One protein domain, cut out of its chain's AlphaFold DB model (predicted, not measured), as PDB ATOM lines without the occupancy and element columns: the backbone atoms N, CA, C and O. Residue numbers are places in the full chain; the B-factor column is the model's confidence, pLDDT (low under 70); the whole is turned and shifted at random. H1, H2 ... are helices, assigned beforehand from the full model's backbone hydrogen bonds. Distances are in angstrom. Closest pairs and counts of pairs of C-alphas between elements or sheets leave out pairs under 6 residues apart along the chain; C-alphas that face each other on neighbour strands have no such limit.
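What this domain is: This is residues 58 to 115 of the 122 residues of an uncharacterized protein of Methanosarcina mazei (UniProt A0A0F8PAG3). Two long helices, H1 and H2, meet near the link between them as a V, and the short helix H3 sits in the opening of the V, crossing H2 and coming close to the first half of H1. From the end of H3 a loop of residues 99 to 111 leads away to a tiny last helix, H4, which touches no other helix, and this tail makes much of the length. The printed part has 58 residues with four named helices, in the order H1, H2, H3, H4, and no named strand; the class is all helix. The whole is loose, with a radius of gyration of the C-alphas of 13.0 A, and elongated, spanning 39 by 23 by 17 A.

Where its parts are: The longest helices are H1, residues 59 to 72, and H2, residues 74 to 87, each of 14 residues and 20.0 A from first to last C-alpha. H1 begins at C-alpha 59 at (13.847, -5.910, -9.950), and H2 begins at C-alpha 74 at (10.564, -24.257, -16.829). H3, residues 91 to 98, is 10.4 A long from first to last C-alpha. H4, residues 112 to 115, is 5.7 A long and ends at C-alpha 115 at (29.427, -21.785, 11.086).

How they stand to each other: H1 and H2 touch, and they run opposite ways at a steep tilt of 47 degrees. Their closest C-alphas are those of Lys 70 and Tyr 77, 5.2 A apart; H1 touches H2 with residues 66 to 70 alone, and H2 touches H1 with residues 76 to 77 alone. H2 touches H3 with residues 80 to 84 alone. The two are about perpendicular, at 86 degrees, and their closest C-alphas are those of Cys 84 and Gly 94, 5.8 A apart. H1 and H3 are close but not clearly touching, with 2 pairs of C-alphas within 8 A, the closest being those of Ile 62 and Gly 92 at 5.9 A. They run the same way at a steep tilt of 64 degrees. H4 is apart from H1, H2 and H3. In H1, H2 and H3 every O i to N i+4 pair is within hydrogen-bond range; H4 is too short for such a pair, and of its 1 pair of O i to N i+3, 0 are within range.

The domain as a whole: The two C-alphas farthest apart in the domain, those of Ser 71 and Arg 113, are 39.2 A from each other. The printed part has no cut. The links H1 to H2 and H2 to H3 are tight, with 1 and 3 residues, and the link H3 to H4 is long, with 13. The mean pLDDT of the printed part of this predicted model is 80.8; 15 printed residues are under 70, namely residue 58 and residues 102 to 115, and H4 has a mean of 45.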
ATOM      1  N   THR A  58      18.511  -4.398  -9.479       69.56
ATOM      2  CA  THR A  58      17.123  -3.944  -9.573       69.56
ATOM      3  C   THR A  58      16.188  -5.113  -9.870       69.56
ATOM      4  O   THR A  58      16.606  -6.114 -10.459       69.56
ATOM      5  N   ASP A  59      14.899  -4.955  -9.567       75.94
ATOM      6  CA  ASP A  59      13.847  -5.910  -9.950       75.94
ATOM      7  C   ASP A  59      13.934  -6.322 -11.428       75.94
ATOM      8  O   ASP A  59      13.624  -7.456 -11.788       75.94
ATOM      9  N   LYS A  60      14.440  -5.426 -12.288       82.75
ATOM     10  CA  LYS A  60      14.717  -5.706 -13.697       82.75
ATOM     11  C   LYS A  60      15.763  -6.809 -13.886       82.75
ATOM     12  O   LYS A  60      15.522  -7.731 -14.655       82.75
ATOM     13  N   PHE A  61      16.895  -6.749 -13.186       85.56
ATOM     14  CA  PHE A  61      17.925  -7.787 -13.274       85.56
ATOM     15  C   PHE A  61      17.420  -9.127 -12.724       85.56
ATOM     16  O   PHE A  61      17.657 -10.177 -13.317       85.56
ATOM     17  N   ILE A  62      16.672  -9.096 -11.617       87.56
ATOM     18  CA  ILE A  62      16.048 -10.301 -11.054       87.56
ATOM     19  C   ILE A  62      15.061 -10.907 -12.062       87.56
ATOM     20  O   ILE A  62      15.052 -12.124 -12.249       87.56
ATOM     21  N   SER A  63      14.281 -10.074 -12.757       88.94
ATOM     22  CA  SER A  63      13.379 -10.515 -13.825       88.94
ATOM     23  C   SER A  63      14.139 -11.150 -14.992       88.94
ATOM     24  O   SER A  63      13.770 -12.237 -15.425       88.94
ATOM     25  N   GLU A  64      15.230 -10.535 -15.458       92.25
ATOM     26  CA  GLU A  64      16.078 -11.084 -16.528       92.25
ATOM     27  C   GLU A  64      16.660 -12.458 -16.145       92.25
ATOM     28  O   GLU A  64      16.676 -13.385 -16.959       92.25
ATOM     29  N   MET A  65      17.077 -12.627 -14.887       91.44
ATOM     30  CA  MET A  65      17.537 -13.915 -14.356       91.44
ATOM     31  C   MET A  65      16.410 -14.954 -14.313       91.44
ATOM     32  O   MET A  65      16.627 -16.112 -14.676       91.44
ATOM     33  N   CYS A  66      15.203 -14.559 -13.907       93.50
ATOM     34  CA  CYS A  66      14.032 -15.438 -13.896       93.50
ATOM     35  C   CYS A  66      13.661 -15.905 -15.308       93.50
ATOM     36  O   CYS A  66      13.466 -17.105 -15.519       93.50
ATOM     37  N   ASP A  67      13.638 -14.989 -16.276       96.12
ATOM     38  CA  ASP A  67      13.378 -15.300 -17.683       96.12
ATOM     39  C   ASP A  67      14.446 -16.241 -18.246       96.12
ATOM     40  O   ASP A  67      14.124 -17.220 -18.926       96.12
ATOM     41  N   PHE A  68      15.719 -16.010 -17.906       96.50
ATOM     42  CA  PHE A  68      16.807 -16.904 -18.284       96.50
ATOM     43  C   PHE A  68      16.612 -18.313 -17.708       96.50
ATOM     44  O   PHE A  68      16.639 -19.279 -18.472       96.50
ATOM     45  N   ILE A  69      16.369 -18.451 -16.398       96.50
ATOM     46  CA  ILE A  69      16.151 -19.755 -15.748       96.50
ATOM     47  C   ILE A  69      14.964 -20.472 -16.397       96.50
ATOM     48  O   ILE A  69      15.099 -21.626 -16.803       96.50
ATOM     49  N   LYS A  70      13.837 -19.772 -16.573       97.25
ATOM     50  CA  LYS A  70      12.632 -20.320 -17.203       97.25
ATOM     51  C   LYS A  70      12.882 -20.767 -18.646       97.25
ATOM     52  O   LYS A  70      12.391 -21.815 -19.048       97.25
ATOM     53  N   SER A  71      13.679 -20.015 -19.410       97.69
ATOM     54  CA  SER A  71      14.044 -20.380 -20.787       97.69
ATOM     55  C   SER A  71      14.920 -21.637 -20.875       97.69
ATOM     56  O   SER A  71      14.946 -22.294 -21.916       97.69
ATOM     57  N   LYS A  72      15.659 -21.965 -19.805       97.88
ATOM     58  CA  LYS A  72      16.515 -23.157 -19.730       97.88
ATOM     59  C   LYS A  72      15.767 -24.373 -19.208       97.88
ATOM     60  O   LYS A  72      15.943 -25.456 -19.758       97.88
ATOM     61  N   ASP A  73      14.969 -24.193 -18.163       97.75
ATOM     62  CA  ASP A  73      14.196 -25.254 -17.527       97.75
ATOM     63  C   ASP A  73      12.991 -24.657 -16.780       97.75
ATOM     64  O   ASP A  73      13.101 -24.126 -15.670       97.75
ATOM     65  N   GLU A  74      11.816 -24.761 -17.397       96.62
ATOM     66  CA  GLU A  74      10.564 -24.257 -16.829       96.62
ATOM     67  C   GLU A  74      10.151 -25.014 -15.554       96.62
ATOM     68  O   GLU A  74       9.624 -24.412 -14.619       96.62
ATOM     69  N   ASN A  75      10.458 -26.313 -15.451       97.88
ATOM     70  CA  ASN A  75      10.145 -27.096 -14.253       97.88
ATOM     71  C   ASN A  75      11.024 -26.663 -13.072       97.88
ATOM     72  O   ASN A  75      10.544 -26.522 -11.944       97.88
ATOM     73  N   LEU A  76      12.311 -26.406 -13.329       97.00
ATOM     74  CA  LEU A  76      13.221 -25.850 -12.330       97.00
ATOM     75  C   LEU A  76      12.743 -24.478 -11.848       97.00
ATOM     76  O   LEU A  76      12.710 -24.249 -10.636       97.00
ATOM     77  N   TYR A  77      12.339 -23.601 -12.769       97.38
ATOM     78  CA  TYR A  77      11.765 -22.300 -12.431       97.38
ATOM     79  C   TYR A  77      10.533 -22.441 -11.524       97.38
ATOM     80  O   TYR A  77      10.488 -21.847 -10.446       97.38
ATOM     81  N   ASP A  78       9.577 -23.302 -11.875       97.75
ATOM     82  CA  ASP A  78       8.379 -23.531 -11.060       97.75
ATOM     83  C   ASP A  78       8.711 -24.052  -9.654       97.75
ATOM     84  O   ASP A  78       8.077 -23.674  -8.662       97.75
ATOM     85  N   ARG A  79       9.714 -24.931  -9.539       97.62
ATOM     86  CA  ARG A  79      10.186 -25.452  -8.247       97.62
ATOM     87  C   ARG A  79      10.877 -24.378  -7.414       97.62
ATOM     88  O   ARG A  79      10.662 -24.354  -6.201       97.62
ATOM     89  N   LEU A  80      11.665 -23.502  -8.040       96.38
ATOM     90  CA  LEU A  80      12.265 -22.339  -7.387       96.38
ATOM     91  C   LEU A  80      11.171 -21.431  -6.820       96.38
ATOM     92  O   LEU A  80      11.160 -21.183  -5.618       96.38
ATOM     93  N   MET A  81      10.196 -21.039  -7.646       96.12
ATOM     94  CA  MET A  81       9.090 -20.169  -7.228       96.12
ATOM     95  C   MET A  81       8.292 -20.766  -6.065       96.12
ATOM     96  O   MET A  81       8.027 -20.082  -5.076       96.12
ATOM     97  N   LYS A  82       7.965 -22.065  -6.127       97.56
ATOM     98  CA  LYS A  82       7.289 -22.771  -5.024       97.56
ATOM     99  C   LYS A  82       8.130 -22.786  -3.750       97.56
ATOM    100  O   LYS A  82       7.588 -22.573  -2.669       97.56
ATOM    101  N   LYS A  83       9.439 -23.035  -3.854       96.19
ATOM    102  CA  LYS A  83      10.337 -23.058  -2.692       96.19
ATOM    103  C   LYS A  83      10.466 -21.672  -2.053       96.19
ATOM    104  O   LYS A  83      10.387 -21.587  -0.831       96.19
ATOM    105  N   CYS A  84      10.601 -20.610  -2.851       94.50
ATOM    106  CA  CYS A  84      10.620 -19.230  -2.358       94.50
ATOM    107  C   CYS A  84       9.308 -18.871  -1.647       94.50
ATOM    108  O   CYS A  84       9.339 -18.397  -0.514       94.50
ATOM    109  N   ALA A  85       8.158 -19.205  -2.247       95.00
ATOM    110  CA  ALA A  85       6.846 -18.970  -1.643       95.00
ATOM    111  C   ALA A  85       6.668 -19.710  -0.304       95.00
ATOM    112  O   ALA A  85       6.181 -19.125   0.658       95.00
ATOM    113  N   LEU A  86       7.107 -20.973  -0.213       95.88
ATOM    114  CA  LEU A  86       7.062 -21.752   1.034       95.88
ATOM    115  C   LEU A  86       7.949 -21.169   2.138       95.88
ATOM    116  O   LEU A  86       7.625 -21.307   3.315       95.88
ATOM    117  N   LYS A  87       9.066 -20.537   1.769       92.94
ATOM    118  CA  LYS A  87       9.975 -19.871   2.706       92.94
ATOM    119  C   LYS A  87       9.567 -18.437   3.048       92.94
ATOM    120  O   LYS A  87      10.124 -17.877   3.984       92.94
ATOM    121  N   GLY A  88       8.630 -17.846   2.306       90.00
ATOM    122  CA  GLY A  88       8.271 -16.437   2.456       90.00
ATOM    123  C   GLY A  88       9.384 -15.474   2.032       90.00
ATOM    124  O   GLY A  88       9.464 -14.383   2.583       90.00
ATOM    125  N   ILE A  89      10.234 -15.878   1.083       87.38
ATOM    126  CA  ILE A  89      11.321 -15.049   0.535       87.38
ATOM    127  C   ILE A  89      11.039 -14.685  -0.925       87.38
ATOM    128  O   ILE A  89      10.302 -15.382  -1.630       87.38
ATOM    129  N   SER A  90      11.655 -13.609  -1.401       89.31
ATOM    130  CA  SER A  90      11.667 -13.227  -2.811       89.31
ATOM    131  C   SER A  90      12.443 -14.239  -3.668       89.31
ATOM    132  O   SER A  90      13.271 -15.022  -3.191       89.31
ATOM    133  N   VAL A  91      12.196 -14.226  -4.981       90.44
ATOM    134  CA  VAL A  91      12.956 -15.068  -5.919       90.44
ATOM    135  C   VAL A  91      14.432 -14.656  -5.986       90.44
ATOM    136  O   VAL A  91      15.294 -15.523  -6.097       90.44
ATOM    137  N   GLY A  92      14.731 -13.359  -5.828       89.12
ATOM    138  CA  GLY A  92      16.101 -12.851  -5.732       89.12
ATOM    139  C   GLY A  92      16.849 -13.449  -4.540       89.12
ATOM    140  O   GLY A  92      17.928 -14.008  -4.720       89.12
ATOM    141  N   GLU A  93      16.243 -13.435  -3.350       86.81
ATOM    142  CA  GLU A  93      16.808 -14.075  -2.151       86.81
ATOM    143  C   GLU A  93      16.999 -15.583  -2.338       86.81
ATOM    144  O   GLU A  93      18.032 -16.124  -1.956       86.81
ATOM    145  N   GLY A  94      16.048 -16.265  -2.984       91.12
ATOM    146  CA  GLY A  94      16.176 -17.690  -3.293       91.12
ATOM    147  C   GLY A  94      17.332 -18.010  -4.247       91.12
ATOM    148  O   GLY A  94      18.013 -19.021  -4.063       91.12
ATOM    149  N   ILE A  95      17.586 -17.149  -5.240       90.31
ATOM    150  CA  ILE A  95      18.743 -17.262  -6.143       90.31
ATOM    151  C   ILE A  95      20.046 -17.007  -5.373       90.31
ATOM    152  O   ILE A  95      20.998 -17.772  -5.523       90.31
ATOM    153  N   PHE A  96      20.087 -15.985  -4.514       88.62
ATOM    154  CA  PHE A  96      21.242 -15.706  -3.654       88.62
ATOM    155  C   PHE A  96      21.547 -16.870  -2.704       88.62
ATOM    156  O   PHE A  96      22.705 -17.268  -2.577       88.62
ATOM    157  N   GLU A  97      20.524 -17.459  -2.081       87.19
ATOM    158  CA  GLU A  97      20.665 -18.649  -1.238       87.19
ATOM    159  C   GLU A  97      21.218 -19.833  -2.042       87.19
ATOM    160  O   GLU A  97      22.154 -20.493  -1.599       87.19
ATOM    161  N   ALA A  98      20.690 -20.082  -3.246       89.62
ATOM    162  CA  ALA A  98      21.146 -21.176  -4.107       89.62
ATOM    163  C   ALA A  98      22.611 -21.031  -4.551       89.62
ATOM    164  O   ALA A  98      23.287 -22.035  -4.776       89.62
ATOM    165  N   LEU A  99      23.105 -19.796  -4.662       86.62
ATOM    166  CA  LEU A  99      24.503 -19.487  -4.965       86.62
ATOM    167  C   LEU A  99      25.402 -19.469  -3.714       86.62
ATOM    168  O   LEU A  99      26.592 -19.192  -3.841       86.62
ATOM    169  N   ASN A 100      24.864 -19.759  -2.521       82.75
ATOM    170  CA  ASN A 100      25.542 -19.592  -1.228       82.75
ATOM    171  C   ASN A 100      26.084 -18.166  -1.008       82.75
ATOM    172  O   ASN A 100      27.098 -17.969  -0.343       82.75
ATOM    173  N   LEU A 101      25.408 -17.161  -1.571       76.69
ATOM    174  CA  LEU A 101      25.787 -15.748  -1.471       76.69
ATOM    175  C   LEU A 101      25.106 -15.023  -0.307       76.69
ATOM    176  O   LEU A 101      25.374 -13.845  -0.078       76.69
ATOM    177  N   LEU A 102      24.256 -15.711   0.459       64.19
ATOM    178  CA  LEU A 102      23.781 -15.212   1.747       64.19
ATOM    179  C   LEU A 102      24.915 -15.304   2.781       64.19
ATOM    180  O   LEU A 102      24.939 -16.181   3.639       64.19
ATOM    181  N   THR A 103      25.886 -14.399   2.698       51.75
ATOM    182  CA  THR A 103      26.803 -14.138   3.815       51.75
ATOM    183  C   THR A 103      26.023 -13.487   4.960       51.75
ATOM    184  O   THR A 103      25.112 -12.709   4.683       51.75
ATOM    185  N   CYS A 104      26.379 -13.789   6.218       45.84
ATOM    186  CA  CYS A 104      25.710 -13.451   7.496       45.84
ATOM    187  C   CYS A 104      25.135 -12.024   7.708       45.84
ATOM    188  O   CYS A 104      24.604 -11.757   8.778       45.84
ATOM    189  N   GLY A 105      25.196 -11.095   6.755       45.34
ATOM    190  CA  GLY A 105      24.542  -9.787   6.848       45.34
ATOM    191  C   GLY A 105      23.008  -9.818   6.765       45.34
ATOM    192  O   GLY A 105      22.379  -8.837   7.141       45.34
ATOM    193  N   ALA A 106      22.398 -10.918   6.303       49.31
ATOM    194  CA  ALA A 106      20.940 -11.041   6.139       49.31
ATOM    195  C   ALA A 106      20.244 -11.918   7.200       49.31
ATOM    196  O   ALA A 106      19.019 -12.026   7.208       49.31
ATOM    197  N   VAL A 107      20.998 -12.555   8.100       40.41
ATOM    198  CA  VAL A 107      20.457 -13.467   9.116       40.41
ATOM    199  C   VAL A 107      20.982 -13.035  10.475       40.41
ATOM    200  O   VAL A 107      22.171 -12.768  10.621       40.41
ATOM    201  N   SER A 108      20.085 -12.928  11.457       45.25
ATOM    202  CA  SER A 108      20.398 -12.494  12.819       45.25
ATOM    203  C   SER A 108      21.652 -13.180  13.381       45.25
ATOM    204  O   SER A 108      21.907 -14.360  13.129       45.25
ATOM    205  N   GLU A 109      22.413 -12.432  14.187       48.72
ATOM    206  CA  GLU A 109      23.729 -12.778  14.765       48.72
ATOM    207  C   GLU A 109      23.816 -14.167  15.430       48.72
ATOM    208  O   GLU A 109      24.905 -14.688  15.675       48.72
ATOM    209  N   GLN A 110      22.677 -14.796  15.711       47.09
ATOM    210  CA  GLN A 110      22.574 -16.060  16.418       47.09
ATOM    211  C   GLN A 110      22.966 -17.284  15.570       47.09
ATOM    212  O   GLN A 110      23.465 -18.250  16.139       47.09
ATOM    213  N   GLN A 111      22.831 -17.249  14.236       44.78
ATOM    214  CA  GLN A 111      23.231 -18.380  13.370       44.78
ATOM    215  C   GLN A 111      24.703 -18.336  12.937       44.78
ATOM    216  O   GLN A 111      25.283 -19.356  12.575       44.78
ATOM    217  N   CYS A 112      25.352 -17.174  13.024       44.25
ATOM    218  CA  CYS A 112      26.734 -17.021  12.568       44.25
ATOM    219  C   CYS A 112      27.761 -17.679  13.521       44.25
ATOM    220  O   CYS A 112      28.911 -17.901  13.141       44.25
ATOM    221  N   ARG A 113      27.352 -18.039  14.749       43.00
ATOM    222  CA  ARG A 113      28.197 -18.795  15.689       43.00
ATOM    223  C   ARG A 113      28.365 -20.263  15.302       43.00
ATOM    224  O   ARG A 113      29.445 -20.793  15.501       43.00
ATOM    225  N   GLU A 114      27.364 -20.890  14.689       45.81
ATOM    226  CA  GLU A 114      27.440 -22.322  14.358       45.81
ATOM    227  C   GLU A 114      28.351 -22.611  13.153       45.81
ATOM    228  O   GLU A 114      28.881 -23.710  13.026       45.81
ATOM    229  N   ILE A 115      28.586 -21.621  12.284       46.50
ATOM    230  CA  ILE A 115      29.427 -21.785  11.086       46.50
ATOM    231  C   ILE A 115      30.916 -21.559  11.401       46.50
ATOM    232  O   ILE A 115      31.778 -22.158  10.759       46.50
TER     233      ILE A 115